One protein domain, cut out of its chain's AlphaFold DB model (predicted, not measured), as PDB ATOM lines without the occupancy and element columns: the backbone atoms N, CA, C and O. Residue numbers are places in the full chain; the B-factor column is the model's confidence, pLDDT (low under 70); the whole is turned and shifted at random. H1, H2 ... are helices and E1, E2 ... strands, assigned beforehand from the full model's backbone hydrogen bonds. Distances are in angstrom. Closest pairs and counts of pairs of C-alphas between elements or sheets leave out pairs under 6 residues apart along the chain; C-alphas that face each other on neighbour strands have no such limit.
ATOM      1  N   PHE A   4      27.776  31.922  -2.980       66.12
ATOM      2  CA  PHE A   4      26.716  32.940  -3.127       66.12
ATOM      3  C   PHE A   4      27.171  34.221  -3.845       66.12
ATOM      4  O   PHE A   4      26.355  34.852  -4.508       66.12
ATOM      5  N   LEU A   5      28.465  34.583  -3.791       65.81
ATOM      6  CA  LEU A   5      28.999  35.737  -4.540       65.81
ATOM      7  C   LEU A   5      28.820  35.579  -6.063       65.81
ATOM      8  O   LEU A   5      28.959  36.557  -6.793       65.81
ATOM      9  N   ARG A   6      28.536  34.356  -6.541       68.81
ATOM     10  CA  ARG A   6      28.272  34.045  -7.953       68.81
ATOM     11  C   ARG A   6      26.862  34.428  -8.408       68.81
ATOM     12  O   ARG A   6      26.674  34.617  -9.599       68.81
ATOM     13  N   ASN A   7      25.915  34.553  -7.478       74.06
ATOM     14  CA  ASN A   7      24.505  34.838  -7.770       74.06
ATOM     15  C   ASN A   7      24.118  36.278  -7.386       74.06
ATOM     16  O   ASN A   7      22.937  36.616  -7.314       74.06
ATOM     17  N   ILE A   8      25.111  37.121  -7.087       84.44
ATOM     18  CA  ILE A   8      24.891  38.541  -6.832       84.44
ATOM     19  C   ILE A   8      24.593  39.230  -8.154       84.44
ATOM     20  O   ILE A   8      25.388  39.163  -9.090       84.44
ATOM     21  N   ASP A   9      23.473  39.936  -8.187       85.75
ATOM     22  CA  ASP A   9      23.138  40.835  -9.272       85.75
ATOM     23  C   ASP A   9      23.659  42.235  -8.934       85.75
ATOM     24  O   ASP A   9      23.046  43.001  -8.184       85.75
ATOM     25  N   TYR A  10      24.829  42.568  -9.478       87.75
ATOM     26  CA  TYR A  10      25.484  43.853  -9.239       87.75
ATOM     27  C   TYR A  10      24.734  45.041  -9.852       87.75
ATOM     28  O   TYR A  10      25.002  46.174  -9.451       87.75
ATOM     29  N   SER A  11      23.762  44.816 -10.745       82.56
ATOM     30  CA  SER A  11      22.895  45.891 -11.246       82.56
ATOM     31  C   SER A  11      21.993  46.471 -10.148       82.56
ATOM     32  O   SER A  11      21.563  47.616 -10.242       82.56
ATOM     33  N   THR A  12      21.777  45.724  -9.060       85.50
ATOM     34  CA  THR A  12      20.930  46.131  -7.926       85.50
ATOM     35  C   THR A  12      21.663  46.922  -6.837       85.50
ATOM     36  O   THR A  12      21.080  47.196  -5.784       85.50
ATOM     37  N   LYS A  13      22.945  47.260  -7.044       89.50
ATOM     38  CA  LYS A  13      23.717  48.098  -6.113       89.50
ATOM     39  C   LYS A  13      23.095  49.495  -6.008       89.50
ATOM     40  O   LYS A  13      22.650  50.053  -7.005       89.50
ATOM     41  N   GLY A  14      23.065  50.046  -4.798       86.75
ATOM     42  CA  GLY A  14      22.480  51.363  -4.545       86.75
ATOM     43  C   GLY A  14      23.326  52.514  -5.099       86.75
ATOM     44  O   GLY A  14      24.485  52.326  -5.486       86.75
ATOM     45  N   ASP A  15      22.750  53.716  -5.130       87.81
ATOM     46  CA  ASP A  15      23.321  54.907  -5.773       87.81
ATOM     47  C   ASP A  15      24.741  55.223  -5.293       87.81
ATOM     48  O   ASP A  15      25.597  55.611  -6.090       87.81
ATOM     49  N   VAL A  16      25.033  54.977  -4.013       90.50
ATOM     50  CA  VAL A  16      26.364  55.202  -3.421       90.50
ATOM     51  C   VAL A  16      27.434  54.311  -4.059       90.50
ATOM     52  O   VAL A  16      28.602  54.696  -4.133       90.50
ATOM     53  N   LEU A  17      27.051  53.112  -4.505       91.00
ATOM     54  CA  LEU A  17      27.939  52.139  -5.141       91.00
ATOM     55  C   LEU A  17      27.809  52.116  -6.671       91.00
ATOM     56  O   LEU A  17      28.591  51.430  -7.329       91.00
ATOM     57  N   SER A  18      26.870  52.871  -7.250       86.38
ATOM     58  CA  SER A  18      26.584  52.886  -8.692       86.38
ATOM     59  C   SER A  18      27.809  53.232  -9.552       86.38
ATOM     60  O   SER A  18      28.033  52.598 -10.583       86.38
ATOM     61  N   GLY A  19      28.649  54.167  -9.089       86.12
ATOM     62  CA  GLY A  19      29.879  54.598  -9.764       86.12
ATOM     63  C   GLY A  19      31.059  53.622  -9.664       86.12
ATOM     64  O   GLY A  19      32.100  53.863 -10.273       86.12
ATOM     65  N   PHE A  20      30.928  52.527  -8.908       91.19
ATOM     66  CA  PHE A  20      31.973  51.513  -8.762       91.19
ATOM     67  C   PHE A  20      31.758  50.349  -9.735       91.19
ATOM     68  O   PHE A  20      30.630  49.914  -9.971       91.19
ATOM     69  N   THR A  21      32.849  49.790 -10.266       92.88
ATOM     70  CA  THR A  21      32.779  48.568 -11.081       92.88
ATOM     71  C   THR A  21      32.399  47.364 -10.223       92.88
ATOM     72  O   THR A  21      32.660  47.330  -9.018       92.88
ATOM     73  N   ASP A  22      31.814  46.343 -10.844       91.00
ATOM     74  CA  ASP A  22      31.339  45.151 -10.131       91.00
ATOM     75  C   ASP A  22      32.476  44.415  -9.411       91.00
ATOM     76  O   ASP A  22      32.290  43.916  -8.304       91.00
ATOM     77  N   GLU A  23      33.690  44.440  -9.970       90.81
ATOM     78  CA  GLU A  23      34.877  43.871  -9.322       90.81
ATOM     79  C   GLU A  23      35.263  44.643  -8.048       90.81
ATOM     80  O   GLU A  23      35.638  44.041  -7.041       90.81
ATOM     81  N   VAL A  24      35.117  45.974  -8.035       92.00
ATOM     82  CA  VAL A  24      35.361  46.773  -6.824       92.00
ATOM     83  C   VAL A  24      34.288  46.502  -5.771       92.00
ATOM     84  O   VAL A  24      34.614  46.300  -4.602       92.00
ATOM     85  N   VAL A  25      33.019  46.413  -6.176       92.56
ATOM     86  CA  VAL A  25      31.909  46.071  -5.271       92.56
ATOM     87  C   VAL A  25      32.089  44.666  -4.689       92.56
ATOM     88  O   VAL A  25      31.912  44.459  -3.490       92.56
ATOM     89  N   LYS A  26      32.527  43.697  -5.493       91.81
ATOM     90  CA  LYS A  26      32.863  42.347  -5.032       91.81
ATOM     91  C   LYS A  26      33.985  42.355  -3.994       91.81
ATOM     92  O   LYS A  26      33.872  41.671  -2.977       91.81
ATOM     93  N   ASN A  27      35.030  43.156  -4.199       92.00
ATOM     94  CA  ASN A  27      36.116  43.315  -3.228       92.00
ATOM     95  C   ASN A  27      35.642  43.975  -1.923       92.00
ATOM     96  O   ASN A  27      36.041  43.538  -0.846       92.00
ATOM     97  N   ILE A  28      34.723  44.945  -2.000       93.19
ATOM     98  CA  ILE A  28      34.046  45.527  -0.828       93.19
ATOM     99  C   ILE A  28      33.302  44.446  -0.026       93.19
ATOM    100  O   ILE A  28      33.424  44.388   1.199       93.19
ATOM    101  N   LEU A  29      32.557  43.562  -0.698       92.00
ATOM    102  CA  LEU A  29      31.826  42.472  -0.040       92.00
ATOM    103  C   LEU A  29      32.766  41.423   0.572       92.00
ATOM    104  O   LEU A  29      32.523  40.968   1.690       92.00
ATOM    105  N   ILE A  30      33.849  41.063  -0.124       90.62
ATOM    106  CA  ILE A  30      34.913  40.185   0.395       90.62
ATOM    107  C   ILE A  30      35.528  40.791   1.656       90.62
ATOM    108  O   ILE A  30      35.666  40.115   2.674       90.62
ATOM    109  N   ASP A  31      35.840  42.082   1.627       92.12
ATOM    110  CA  ASP A  31      36.402  42.777   2.775       92.12
ATOM    111  C   ASP A  31      35.456  42.770   3.979       92.12
ATOM    112  O   ASP A  31      35.887  42.570   5.118       92.12
ATOM    113  N   TYR A  32      34.160  42.930   3.719       91.56
ATOM    114  CA  TYR A  32      33.131  42.946   4.746       91.56
ATOM    115  C   TYR A  32      32.866  41.570   5.377       91.56
ATOM    116  O   TYR A  32      32.822  41.462   6.607       91.56
ATOM    117  N   TYR A  33      32.688  40.531   4.555       88.31
ATOM    118  CA  TYR A  33      32.284  39.193   5.003       88.31
ATOM    119  C   TYR A  33      33.454  38.243   5.280       88.31
ATOM    120  O   TYR A  33      33.316  37.359   6.116       88.31
ATOM    121  N   GLN A  34      34.593  38.387   4.594       85.88
ATOM    122  CA  GLN A  34      35.720  37.444   4.685       85.88
ATOM    123  C   GLN A  34      36.930  38.039   5.403       85.88
ATOM    124  O   GLN A  34      37.454  37.421   6.326       85.88
ATOM    125  N   ASN A  35      37.355  39.251   5.032       88.25
ATOM    126  CA  ASN A  35      38.536  39.885   5.643       88.25
ATOM    127  C   ASN A  35      38.210  40.625   6.942       88.25
ATOM    128  O   ASN A  35      39.056  41.296   7.527       88.25
ATOM    129  N   ASN A  36      36.972  40.483   7.410       83.31
ATOM    130  CA  ASN A  36      36.511  40.963   8.693       83.31
ATOM    131  C   ASN A  36      36.591  42.487   8.914       83.31
ATOM    132  O   ASN A  36      36.448  42.932  10.054       83.31
ATOM    133  N   LEU A  37      36.674  43.293   7.853       91.94
ATOM    134  CA  LEU A  37      36.696  44.750   7.969       91.94
ATOM    135  C   LEU A  37      35.342  45.308   8.432       91.94
ATOM    136  O   LEU A  37      34.265  44.768   8.146       91.94
ATOM    137  N   LYS A  38      35.390  46.404   9.191       91.19
ATOM    138  CA  LYS A  38      34.209  47.180   9.592       91.19
ATOM    139  C   LYS A  38      33.786  48.106   8.450       91.19
ATOM    140  O   LYS A  38      34.620  48.591   7.694       91.19
ATOM    141  N   LEU A  39      32.497  48.451   8.374       92.62
ATOM    142  CA  LEU A  39      31.971  49.350   7.328       92.62
ATOM    143  C   LEU A  39      32.710  50.702   7.276       92.62
ATOM    144  O   LEU A  39      32.977  51.199   6.192       92.62
ATOM    145  N   ASN A  40      33.122  51.258   8.423       91.56
ATOM    146  CA  ASN A  40      33.931  52.486   8.474       91.56
ATOM    147  C   ASN A  40      35.337  52.322   7.867       91.56
ATOM    148  O   ASN A  40      35.883  53.271   7.312       91.56
ATOM    149  N   GLU A  41      35.939  51.140   7.991       92.81
ATOM    150  CA  GLU A  41      37.257  50.838   7.416       92.81
ATOM    151  C   GLU A  41      37.141  50.659   5.902       92.81
ATOM    152  O   GLU A  41      37.969  51.172   5.158       92.81
ATOM    153  N   ILE A  42      36.061  50.021   5.446       93.62
ATOM    154  CA  ILE A  42      35.718  49.878   4.026       93.62
ATOM    155  C   ILE A  42      35.472  51.248   3.384       93.62
ATOM    156  O   ILE A  42      36.047  51.536   2.338       93.62
ATOM    157  N   ILE A  43      34.689  52.119   4.031       92.81
ATOM    158  CA  ILE A  43      34.445  53.496   3.571       92.81
ATOM    159  C   ILE A  43      35.763  54.232   3.318       92.81
ATOM    160  O   ILE A  43      35.936  54.833   2.261       92.81
ATOM    161  N   LYS A  44      36.713  54.139   4.259       92.81
ATOM    162  CA  LYS A  44      38.036  54.763   4.125       92.81
ATOM    163  C   LYS A  44      38.876  54.111   3.028       92.81
ATOM    164  O   LYS A  44      39.480  54.821   2.235       92.81
ATOM    165  N   LYS A  45      38.908  52.775   2.971       94.38
ATOM    166  CA  LYS A  45      39.729  52.005   2.023       94.38
ATOM    167  C   LYS A  45      39.339  52.266   0.567       94.38
ATOM    168  O   LYS A  45      40.218  52.380  -0.278       94.38
ATOM    169  N   TYR A  46      38.043  52.380   0.290       92.88
ATOM    170  CA  TYR A  46      37.511  52.565  -1.064       92.88
ATOM    171  C   TYR A  46      37.058  54.001  -1.354       92.88
ATOM    172  O   TYR A  46      36.492  54.252  -2.411       92.88
ATOM    173  N   SER A  47      37.309  54.944  -0.437       90.94
ATOM    174  CA  SER A  47      36.899  56.355  -0.558       90.94
ATOM    175  C   SER A  47      35.406  56.531  -0.876       90.94
ATOM    176  O   SER A  47      35.026  57.309  -1.745       90.94
ATOM    177  N   ILE A  48      34.542  55.785  -0.181       91.38
ATOM    178  CA  ILE A  48      33.093  55.790  -0.429       91.38
ATOM    179  C   ILE A  48      32.447  56.964   0.313       91.38
ATOM    180  O   ILE A  48      32.551  57.074   1.533       91.38
ATOM    181  N   HIS A  49      31.713  57.818  -0.395       89.00
ATOM    182  CA  HIS A  49      31.051  58.979   0.201       89.00
ATOM    183  C   HIS A  49      29.708  58.613   0.855       89.00
ATOM    184  O   HIS A  49      28.640  58.866   0.307       89.00
ATOM    185  N   THR A  50      29.750  57.998   2.041       90.75
ATOM    186  CA  THR A  50      28.554  57.684   2.844       90.75
ATOM    187  C   THR A  50      28.900  57.475   4.324       90.75
ATOM    188  O   THR A  50      30.062  57.539   4.724       90.75
ATOM    189  N   ILE A  51      27.892  57.193   5.152       87.94
ATOM    190  CA  ILE A  51      28.055  56.758   6.546       87.94
ATOM    191  C   ILE A  51      27.908  55.235   6.663       87.94
ATOM    192  O   ILE A  51      27.184  54.607   5.890       87.94
ATOM    193  N   ALA A  52      28.545  54.620   7.667       84.88
ATOM    194  CA  ALA A  52      28.530  53.161   7.828       84.88
ATOM    195  C   ALA A  52      27.126  52.550   7.924       84.88
ATOM    196  O   ALA A  52      26.907  51.466   7.392       84.88
ATOM    197  N   SER A  53      26.166  53.224   8.563       79.56
ATOM    198  CA  SER A  53      24.784  52.733   8.660       79.56
ATOM    199  C   SER A  53      24.062  52.681   7.309       79.56
ATOM    200  O   SER A  53      23.117  51.906   7.165       79.56
ATOM    201  N   ASN A  54      24.504  53.478   6.331       86.62
ATOM    202  CA  ASN A  54      23.908  53.540   5.000       86.62
ATOM    203  C   ASN A  54      24.612  52.603   4.022       86.62
ATOM    204  O   ASN A  54      23.914  51.890   3.317       86.62
ATOM    205  N   LEU A  55      25.949  52.500   4.051       90.25
ATOM    206  CA  LEU A  55      26.719  51.658   3.117       90.25
ATOM    207  C   LEU A  55      26.153  50.237   2.965       90.25
ATOM    208  O   LEU A  55      26.096  49.695   1.869       90.25
ATOM    209  N   ARG A  56      25.706  49.627   4.065       88.44
ATOM    210  CA  ARG A  56      25.163  48.266   4.036       88.44
ATOM    211  C   ARG A  56      23.852  48.141   3.249       88.44
ATOM    212  O   ARG A  56      23.604  47.085   2.684       88.44
ATOM    213  N   LYS A  57      23.013  49.182   3.227       86.62
ATOM    214  CA  LYS A  57      21.758  49.203   2.452       86.62
ATOM    215  C   LYS A  57      22.012  49.304   0.945       86.62
ATOM    216  O   LYS A  57      21.147  48.925   0.170       86.62
ATOM    217  N   GLU A  58      23.198  49.776   0.570       90.31
ATOM    218  CA  GLU A  58      23.633  49.994  -0.813       90.31
ATOM    219  C   GLU A  58      24.244  48.737  -1.443       90.31
ATOM    220  O   GLU A  58      24.513  48.716  -2.643       90.31
ATOM    221  N   PHE A  59      24.501  47.694  -0.647       91.75
ATOM    222  CA  PHE A  59      25.052  46.443  -1.155       91.75
ATOM    223  C   PHE A  59      24.115  45.805  -2.187       91.75
ATOM    224  O   PHE A  59      22.895  45.828  -2.000       91.75
ATOM    225  N   PRO A  60      24.674  45.204  -3.254       89.06
ATOM    226  CA  PRO A  60      23.874  44.513  -4.250       89.06
ATOM    227  C   PRO A  60      23.157  43.314  -3.627       89.06
ATOM    228  O   PRO A  60      23.540  42.786  -2.577       89.06
ATOM    229  N   LYS A  61      22.099  42.880  -4.295       85.88
ATOM    230  CA  LYS A  61      21.221  41.796  -3.876       85.88
ATOM    231  C   LYS A  61      21.558  40.513  -4.634       85.88
ATOM    232  O   LYS A  61      22.238  40.526  -5.657       85.88
ATOM    233  N   VAL A  62      21.075  39.390  -4.123       82.19
ATOM    234  CA  VAL A  62      21.182  38.086  -4.791       82.19
ATOM    235  C   VAL A  62      19.917  37.866  -5.608       82.19
ATOM    236  O   VAL A  62      18.825  37.924  -5.038       82.19
ATOM    237  N   SER A  63      20.061  37.642  -6.918       73.69
ATOM    238  CA  SER A  63      18.931  37.242  -7.764       73.69
ATOM    239  C   SER A  63      18.528  35.815  -7.410       73.69
ATOM    240  O   SER A  63      19.372  34.939  -7.190       73.69
ATOM    241  N   THR A  64      17.225  35.590  -7.319       71.19
ATOM    242  CA  THR A  64      16.654  34.260  -7.148       71.19
ATOM    243  C   THR A  64      15.905  33.881  -8.415       71.19
ATOM    244  O   THR A  64      15.349  34.732  -9.099       71.19
ATOM    245  N   SER A  65      15.807  32.585  -8.702       66.25
ATOM    246  CA  SER A  65      15.018  32.075  -9.830       66.25
ATOM    247  C   SER A  65      13.498  32.230  -9.649       66.25
ATOM    248  O   SER A  65      12.729  31.661 -10.419       66.25
ATOM    249  N   PHE A  66      13.043  32.918  -8.598       70.56
ATOM    250  CA  PHE A  66      11.636  33.034  -8.242       70.56
ATOM    251  C   PHE A  66      11.060  34.368  -8.704       70.56
ATOM    252  O   PHE A  66      11.575  35.436  -8.379       70.56
ATOM    253  N   ILE A  67       9.920  34.295  -9.383       76.62
ATOM    254  CA  ILE A  67       9.131  35.454  -9.790       76.62
ATOM    255  C   ILE A  67       8.007  35.661  -8.768       76.62
ATOM    256  O   ILE A  67       7.402  34.704  -8.268       76.62
ATOM    257  N   CYS A  68       7.738  36.910  -8.393       78.75
ATOM    258  CA  CYS A  68       6.587  37.215  -7.553       78.75
ATOM    259  C   CYS A  68       5.281  37.001  -8.332       78.75
ATOM    260  O   CYS A  68       5.060  37.642  -9.352       78.75
ATOM    261  N   GLU A  69       4.372  36.178  -7.804       81.19
ATOM    262  CA  GLU A  69       3.071  35.893  -8.439       81.19
ATOM    263  C   GLU A  69       2.142  37.115  -8.512       81.19
ATOM    264  O   GLU A  69       1.204  37.128  -9.301       81.19
ATOM    265  N   ILE A  70       2.398  38.150  -7.701       84.06
ATOM    266  CA  ILE A  70       1.552  39.348  -7.623       84.06
ATOM    267  C   ILE A  70       2.046  40.479  -8.524       84.06
ATOM    268  O   ILE A  70       1.244  41.104  -9.209       84.06
ATOM    269  N   CYS A  71       3.346  40.785  -8.494       81.56
ATOM    270  CA  CYS A  71       3.902  41.925  -9.236       81.56
ATOM    271  C   CYS A  71       4.760  41.527 -10.442       81.56
ATOM    272  O   CYS A  71       5.165  42.401 -11.197       81.56
ATOM    273  N   GLY A  72       5.051  40.235 -10.632       76.81
ATOM    274  CA  GLY A  72       5.850  39.747 -11.758       76.81
ATOM    275  C   GLY A  72       7.342  40.084 -11.689       76.81
ATOM    276  O   GLY A  72       8.084  39.678 -12.577       76.81
ATOM    277  N   GLU A  73       7.802  40.791 -10.654       77.25
ATOM    278  CA  GLU A  73       9.219  41.115 -10.495       77.25
ATOM    279  C   GLU A  73      10.040  39.908 -10.027       77.25
ATOM    280  O   GLU A  73       9.578  39.076  -9.228       77.25
ATOM    281  N   GLU A  74      11.287  39.847 -10.502       71.88
ATOM    282  CA  GLU A  74      12.294  38.917 -10.003       71.88
ATOM    283  C   GLU A  74      12.552  39.178  -8.519       71.88
ATOM    284  O   GLU A  74      12.707  40.316  -8.060       71.88
ATOM    285  N   LYS A  75      12.574  38.109  -7.725       71.56
ATOM    286  CA  LYS A  75      12.845  38.239  -6.301       71.56
ATOM    287  C   LYS A  75      14.335  38.401  -6.070       71.56
ATOM    288  O   LYS A  75      15.139  37.539  -6.427       71.56
ATOM    289  N   TYR A  76      14.662  39.467  -5.355       75.50
ATOM    290  CA  TYR A  76      16.001  39.752  -4.881       75.50
ATOM    291  C   TYR A  76      16.073  39.620  -3.364       75.50
ATOM    292  O   TYR A  76      15.291  40.246  -2.645       75.50
ATOM    293  N   ILE A  77      17.044  38.852  -2.874       76.69
ATOM    294  CA  ILE A  77      17.288  38.675  -1.439       76.69
ATOM    295  C   ILE A  77      18.424  39.601  -1.005       76.69
ATOM    296  O   ILE A  77      19.477  39.667  -1.648       76.69
ATOM    297  N   GLN A  78      18.213  40.333   0.092       80.25
ATOM    298  CA  GLN A  78      19.272  41.142   0.694       80.25
ATOM    299  C   GLN A  78      20.382  40.248   1.244       80.25
ATOM    300  O   GLN A  78      20.130  39.195   1.826       80.25
ATOM    301  N   LEU A  79      21.628  40.697   1.118       84.62
ATOM    302  CA  LEU A  79      22.753  39.974   1.695       84.62
ATOM    303  C   LEU A  79      22.661  39.938   3.236       84.62
ATOM    304  O   LEU A  79      22.351  40.961   3.866       84.62
ATOM    305  N   PRO A  80      22.975  38.795   3.876       83.38
ATOM    306  CA  PRO A  80      22.790  38.610   5.312       83.38
ATOM    307  C   PRO A  80      23.613  39.590   6.145       83.38
ATOM    308  O   PRO A  80      24.649  40.110   5.717       83.38
ATOM    309  N   THR A  81      23.155  39.853   7.369       85.94
ATOM    310  CA  THR A  81      23.999  40.192   8.526       85.94
ATOM    311  C   THR A  81      25.489  39.879   8.403       85.94
ATOM    312  O   THR A  81      25.756  38.767   7.994       85.94
ATOM    313  N   LYS A  82      26.475  40.691   8.820       85.94
ATOM    314  CA  LYS A  82      27.811  40.094   9.076       85.94
ATOM    315  C   LYS A  82      27.704  39.042  10.185       85.94
ATOM    316  O   LYS A  82      28.129  37.910  10.024       85.94
ATOM    317  N   LYS A  83      26.983  39.398  11.254       84.62
ATOM    318  CA  LYS A  83      26.645  38.499  12.361       84.62
ATOM    319  C   LYS A  83      25.833  37.286  11.903       84.62
ATOM    320  O   LYS A  83      26.075  36.181  12.377       84.62
ATOM    321  N   ASP A  84      24.852  37.492  11.024       82.31
ATOM    322  CA  ASP A  84      24.018  36.386  10.533       82.31
ATOM    323  C   ASP A  84      24.780  35.521   9.533       82.31
ATOM    324  O   ASP A  84      24.664  34.307   9.584       82.31
ATOM    325  N   TYR A  85      25.626  36.121   8.698       84.94
ATOM    326  CA  TYR A  85      26.535  35.423   7.798       84.94
ATOM    327  C   TYR A  85      27.459  34.475   8.565       84.94
ATOM    328  O   TYR A  85      27.479  33.287   8.258       84.94
ATOM    329  N   ASP A  86      28.138  34.956   9.612       82.94
ATOM    330  CA  ASP A  86      29.030  34.123  10.429       82.94
ATOM    331  C   ASP A  86      28.275  32.929  11.042       82.94
ATOM    332  O   ASP A  86      28.759  31.798  11.030       82.94
ATOM    333  N   LYS A  87      27.046  33.151  11.527       83.56
ATOM    334  CA  LYS A  87      26.178  32.077  12.041       83.56
ATOM    335  C   LYS A  87      25.764  31.081  10.959       83.56
ATOM    336  O   LYS A  87      25.792  29.878  11.204       83.56
ATOM    337  N   LEU A  88      25.349  31.572   9.793       81.50
ATOM    338  CA  LEU A  88      24.885  30.751   8.674       81.50
ATOM    339  C   LEU A  88      26.012  29.883   8.115       81.50
ATOM    340  O   LEU A  88      25.768  28.727   7.785       81.50
ATOM    341  N   VAL A  89      27.235  30.416   8.047       81.00
ATOM    342  CA  VAL A  89      28.433  29.664   7.649       81.00
ATOM    343  C   VAL A  89      28.775  28.599   8.687       81.00
ATOM    344  O   VAL A  89      28.959  27.446   8.321       81.00
ATOM    345  N   ASN A  90      28.806  28.951   9.977       80.56
ATOM    346  CA  ASN A  90      29.144  27.996  11.042       80.56
ATOM    347  C   ASN A  90      28.148  26.830  11.153       80.56
ATOM    348  O   ASN A  90      28.525  25.752  11.603       80.56
ATOM    349  N   ASN A  91      26.895  27.044  10.744       79.75
ATOM    350  CA  ASN A  91      25.838  26.034  10.777       79.75
ATOM    351  C   ASN A  91      25.596  25.349   9.418       79.75
ATOM    352  O   ASN A  91      24.648  24.577   9.307       79.75
ATOM    353  N   ASP A  92      26.395  25.651   8.390       76.50
ATOM    354  CA  ASP A  92      26.239  25.126   7.022       76.50
ATOM    355  C   ASP A  92      24.835  25.389   6.412       76.50
ATOM    356  O   ASP A  92      24.277  24.599   5.655       76.50
ATOM    357  N   GLN A  93      24.227  26.532   6.763       75.50
ATOM    358  CA  GLN A  93      22.871  26.941   6.349       75.50
ATOM    359  C   GLN A  93      22.853  28.107   5.355       75.50
ATOM    360  O   GLN A  93      21.788  28.645   5.042       75.50
ATOM    361  N   LEU A  94      24.014  28.522   4.853       71.88
ATOM    362  CA  LEU A  94      24.119  29.692   3.983       71.88
ATOM    363  C   LEU A  94      23.324  29.534   2.678       71.88
ATOM    364  O   LEU A  94      22.663  30.479   2.260       71.88
ATOM    365  N   ASP A  95      23.326  28.342   2.077       67.62
ATOM    366  CA  ASP A  95      22.550  28.064   0.861       67.62
ATOM    367  C   ASP A  95      21.030  28.069   1.144       67.62
ATOM    368  O   ASP A  95      20.246  28.525   0.314       67.62
ATOM    369  N   ASN A  96      20.602  27.673   2.351       67.94
ATOM    370  CA  ASN A  96      19.191  27.677   2.760       67.94
ATOM    371  C   ASN A  96      18.641  29.089   3.022       67.94
ATOM    372  O   ASN A  96      17.448  29.322   2.834       67.94
ATOM    373  N   TYR A  97      19.494  30.041   3.419       70.50
ATOM    374  CA  TYR A  97      19.099  31.438   3.646       70.50
ATOM    375  C   TYR A  97      18.449  32.060   2.401       70.50
ATOM    376  O   TYR A  97      17.430  32.738   2.503       70.50
ATOM    377  N   PHE A  98      18.994  31.760   1.220       65.12
ATOM    378  CA  PHE A  98      18.501  32.279  -0.057       65.12
ATOM    379  C   PHE A  98      17.301  31.499  -0.626       65.12
ATOM    380  O   PHE A  98      16.740  31.893  -1.643       65.12
ATOM    381  N   VAL A  99      16.899  30.402   0.022       61.06
ATOM    382  CA  VAL A  99      15.741  29.577  -0.366       61.06
ATOM    383  C   VAL A  99      14.534  29.836   0.547       61.06
ATOM    384  O   VAL A  99      13.396  29.640   0.135       61.06
ATOM    385  N   GLN A 100      14.757  30.279   1.789       60.12
ATOM    386  CA  GLN A 100      13.697  30.414   2.796       60.12
ATOM    387  C   GLN A 100      13.007  31.786   2.821       60.12
ATOM    388  O   GLN A 100      11.846  31.864   3.233       60.12
ATOM    389  N   ASP A 101      13.664  32.866   2.383       61.62
ATOM    390  CA  ASP A 101      13.027  34.188   2.345       61.62
ATOM    391  C   ASP A 101      12.201  34.378   1.062       61.62
ATOM    392  O   ASP A 101      12.622  34.986   0.082       61.62
TER     393      ASP A 101
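This is residues 4 to 101 of the 459 residues of an uncharacterized protein of Streptococcus oralis subsp. oralis (UniProt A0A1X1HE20). A cluster of four helices, H1 to H4, makes one end of the domain, and the two-stranded hairpin E1 and E2 makes the other, its turn at residues 68 to 73 sticking out. H5 and H6 form a corner along one side between these ends, H5 meeting the end of H2 and residues 97 to 100 of H6 reaching the hairpin. The printed part has 98 residues, with six named helices and two named strands in the order H1, H2, H3, H4, E1, E2, H5, H6; the sheet, E1 - E2, is antiparallel. The class is mostly helix, and the whole is compact, with a radius of gyration of the C-alphas of 13.9 A and spans of 41 by 31 by 22 A.

E1, residues 61 to 67, and E2, residues 74 to 77, form a hairpin, antiparallel at 139 degrees between directions. N 62 and O 77 are 3.0 A apart and N 75 and O 66 are 2.9 A apart, both within hydrogen-bond range. Residues 8 to 9 form a short antiparallel pairing with residues 61 to 62 of E1. The closest C-alphas of E2 and H6, residues 94 to 100, are those of Ile 77 and Phe 98, 6.7 A apart. H6 and H5, residues 82 to 90, only just touch, with 3 pairs of C-alphas within 8 A, and only at the corner by their link; the closest C-alphas are those of Leu 88 and Leu 94, 4.9 A. H5 and H2, residues 22 to 33, only just touch, also with 3 pairs, and only at their ends; Tyr 33 and Lys 82 have the closest C-alphas, 6.1 A. With residues 28 to 32 alone, H2 touches H3, residues 39 to 45, at a steep tilt of 48 degrees, opposite ways; the closest C-alphas are those of Ile 28 and Ile 42, 6.7 A. H3 touches H4, residues 52 to 58, about perpendicular at 85 degrees, the C-alphas of Leu 39 and Ala 52 being closest at 5.2 A. H4 touches H1, residues 15 to 18, with the C-alphas of Val 16 and Glu 58 closest at 6.4 A. H2 and H4 are apart. In H2, H3 and H5 every O i to N i+4 pair is within hydrogen-bond range; H4 has 0 of 3 and H6 1 of 3, each with 2 of 4 O i to N i+3 pairs in range, and H1 is too short for an O i to N i+4 pair.

H1 begins at C-alpha 15, (23.321, 54.907, -5.773), and is 4.8 A long. H2 is 16.3 A long, E1 14.9 A, H5 12.3 A, H6 10.5 A, H4 10.4 A, E2 9.9 A and H3 9.8 A. E1 begins at C-alpha 61, (21.221, 41.796, -3.876), and H6 ends at C-alpha 100, (13.697, 30.414, 2.796).

The two C-alphas farthest apart, those of Lys 44 and Glu 69, are 41.7 A apart. The printed part has no cut, and no link is long. The mean pLDDT of the printed part is 83.3; residues 4 to 6, 65, 95 to 96 and 98 to 101 are under 70.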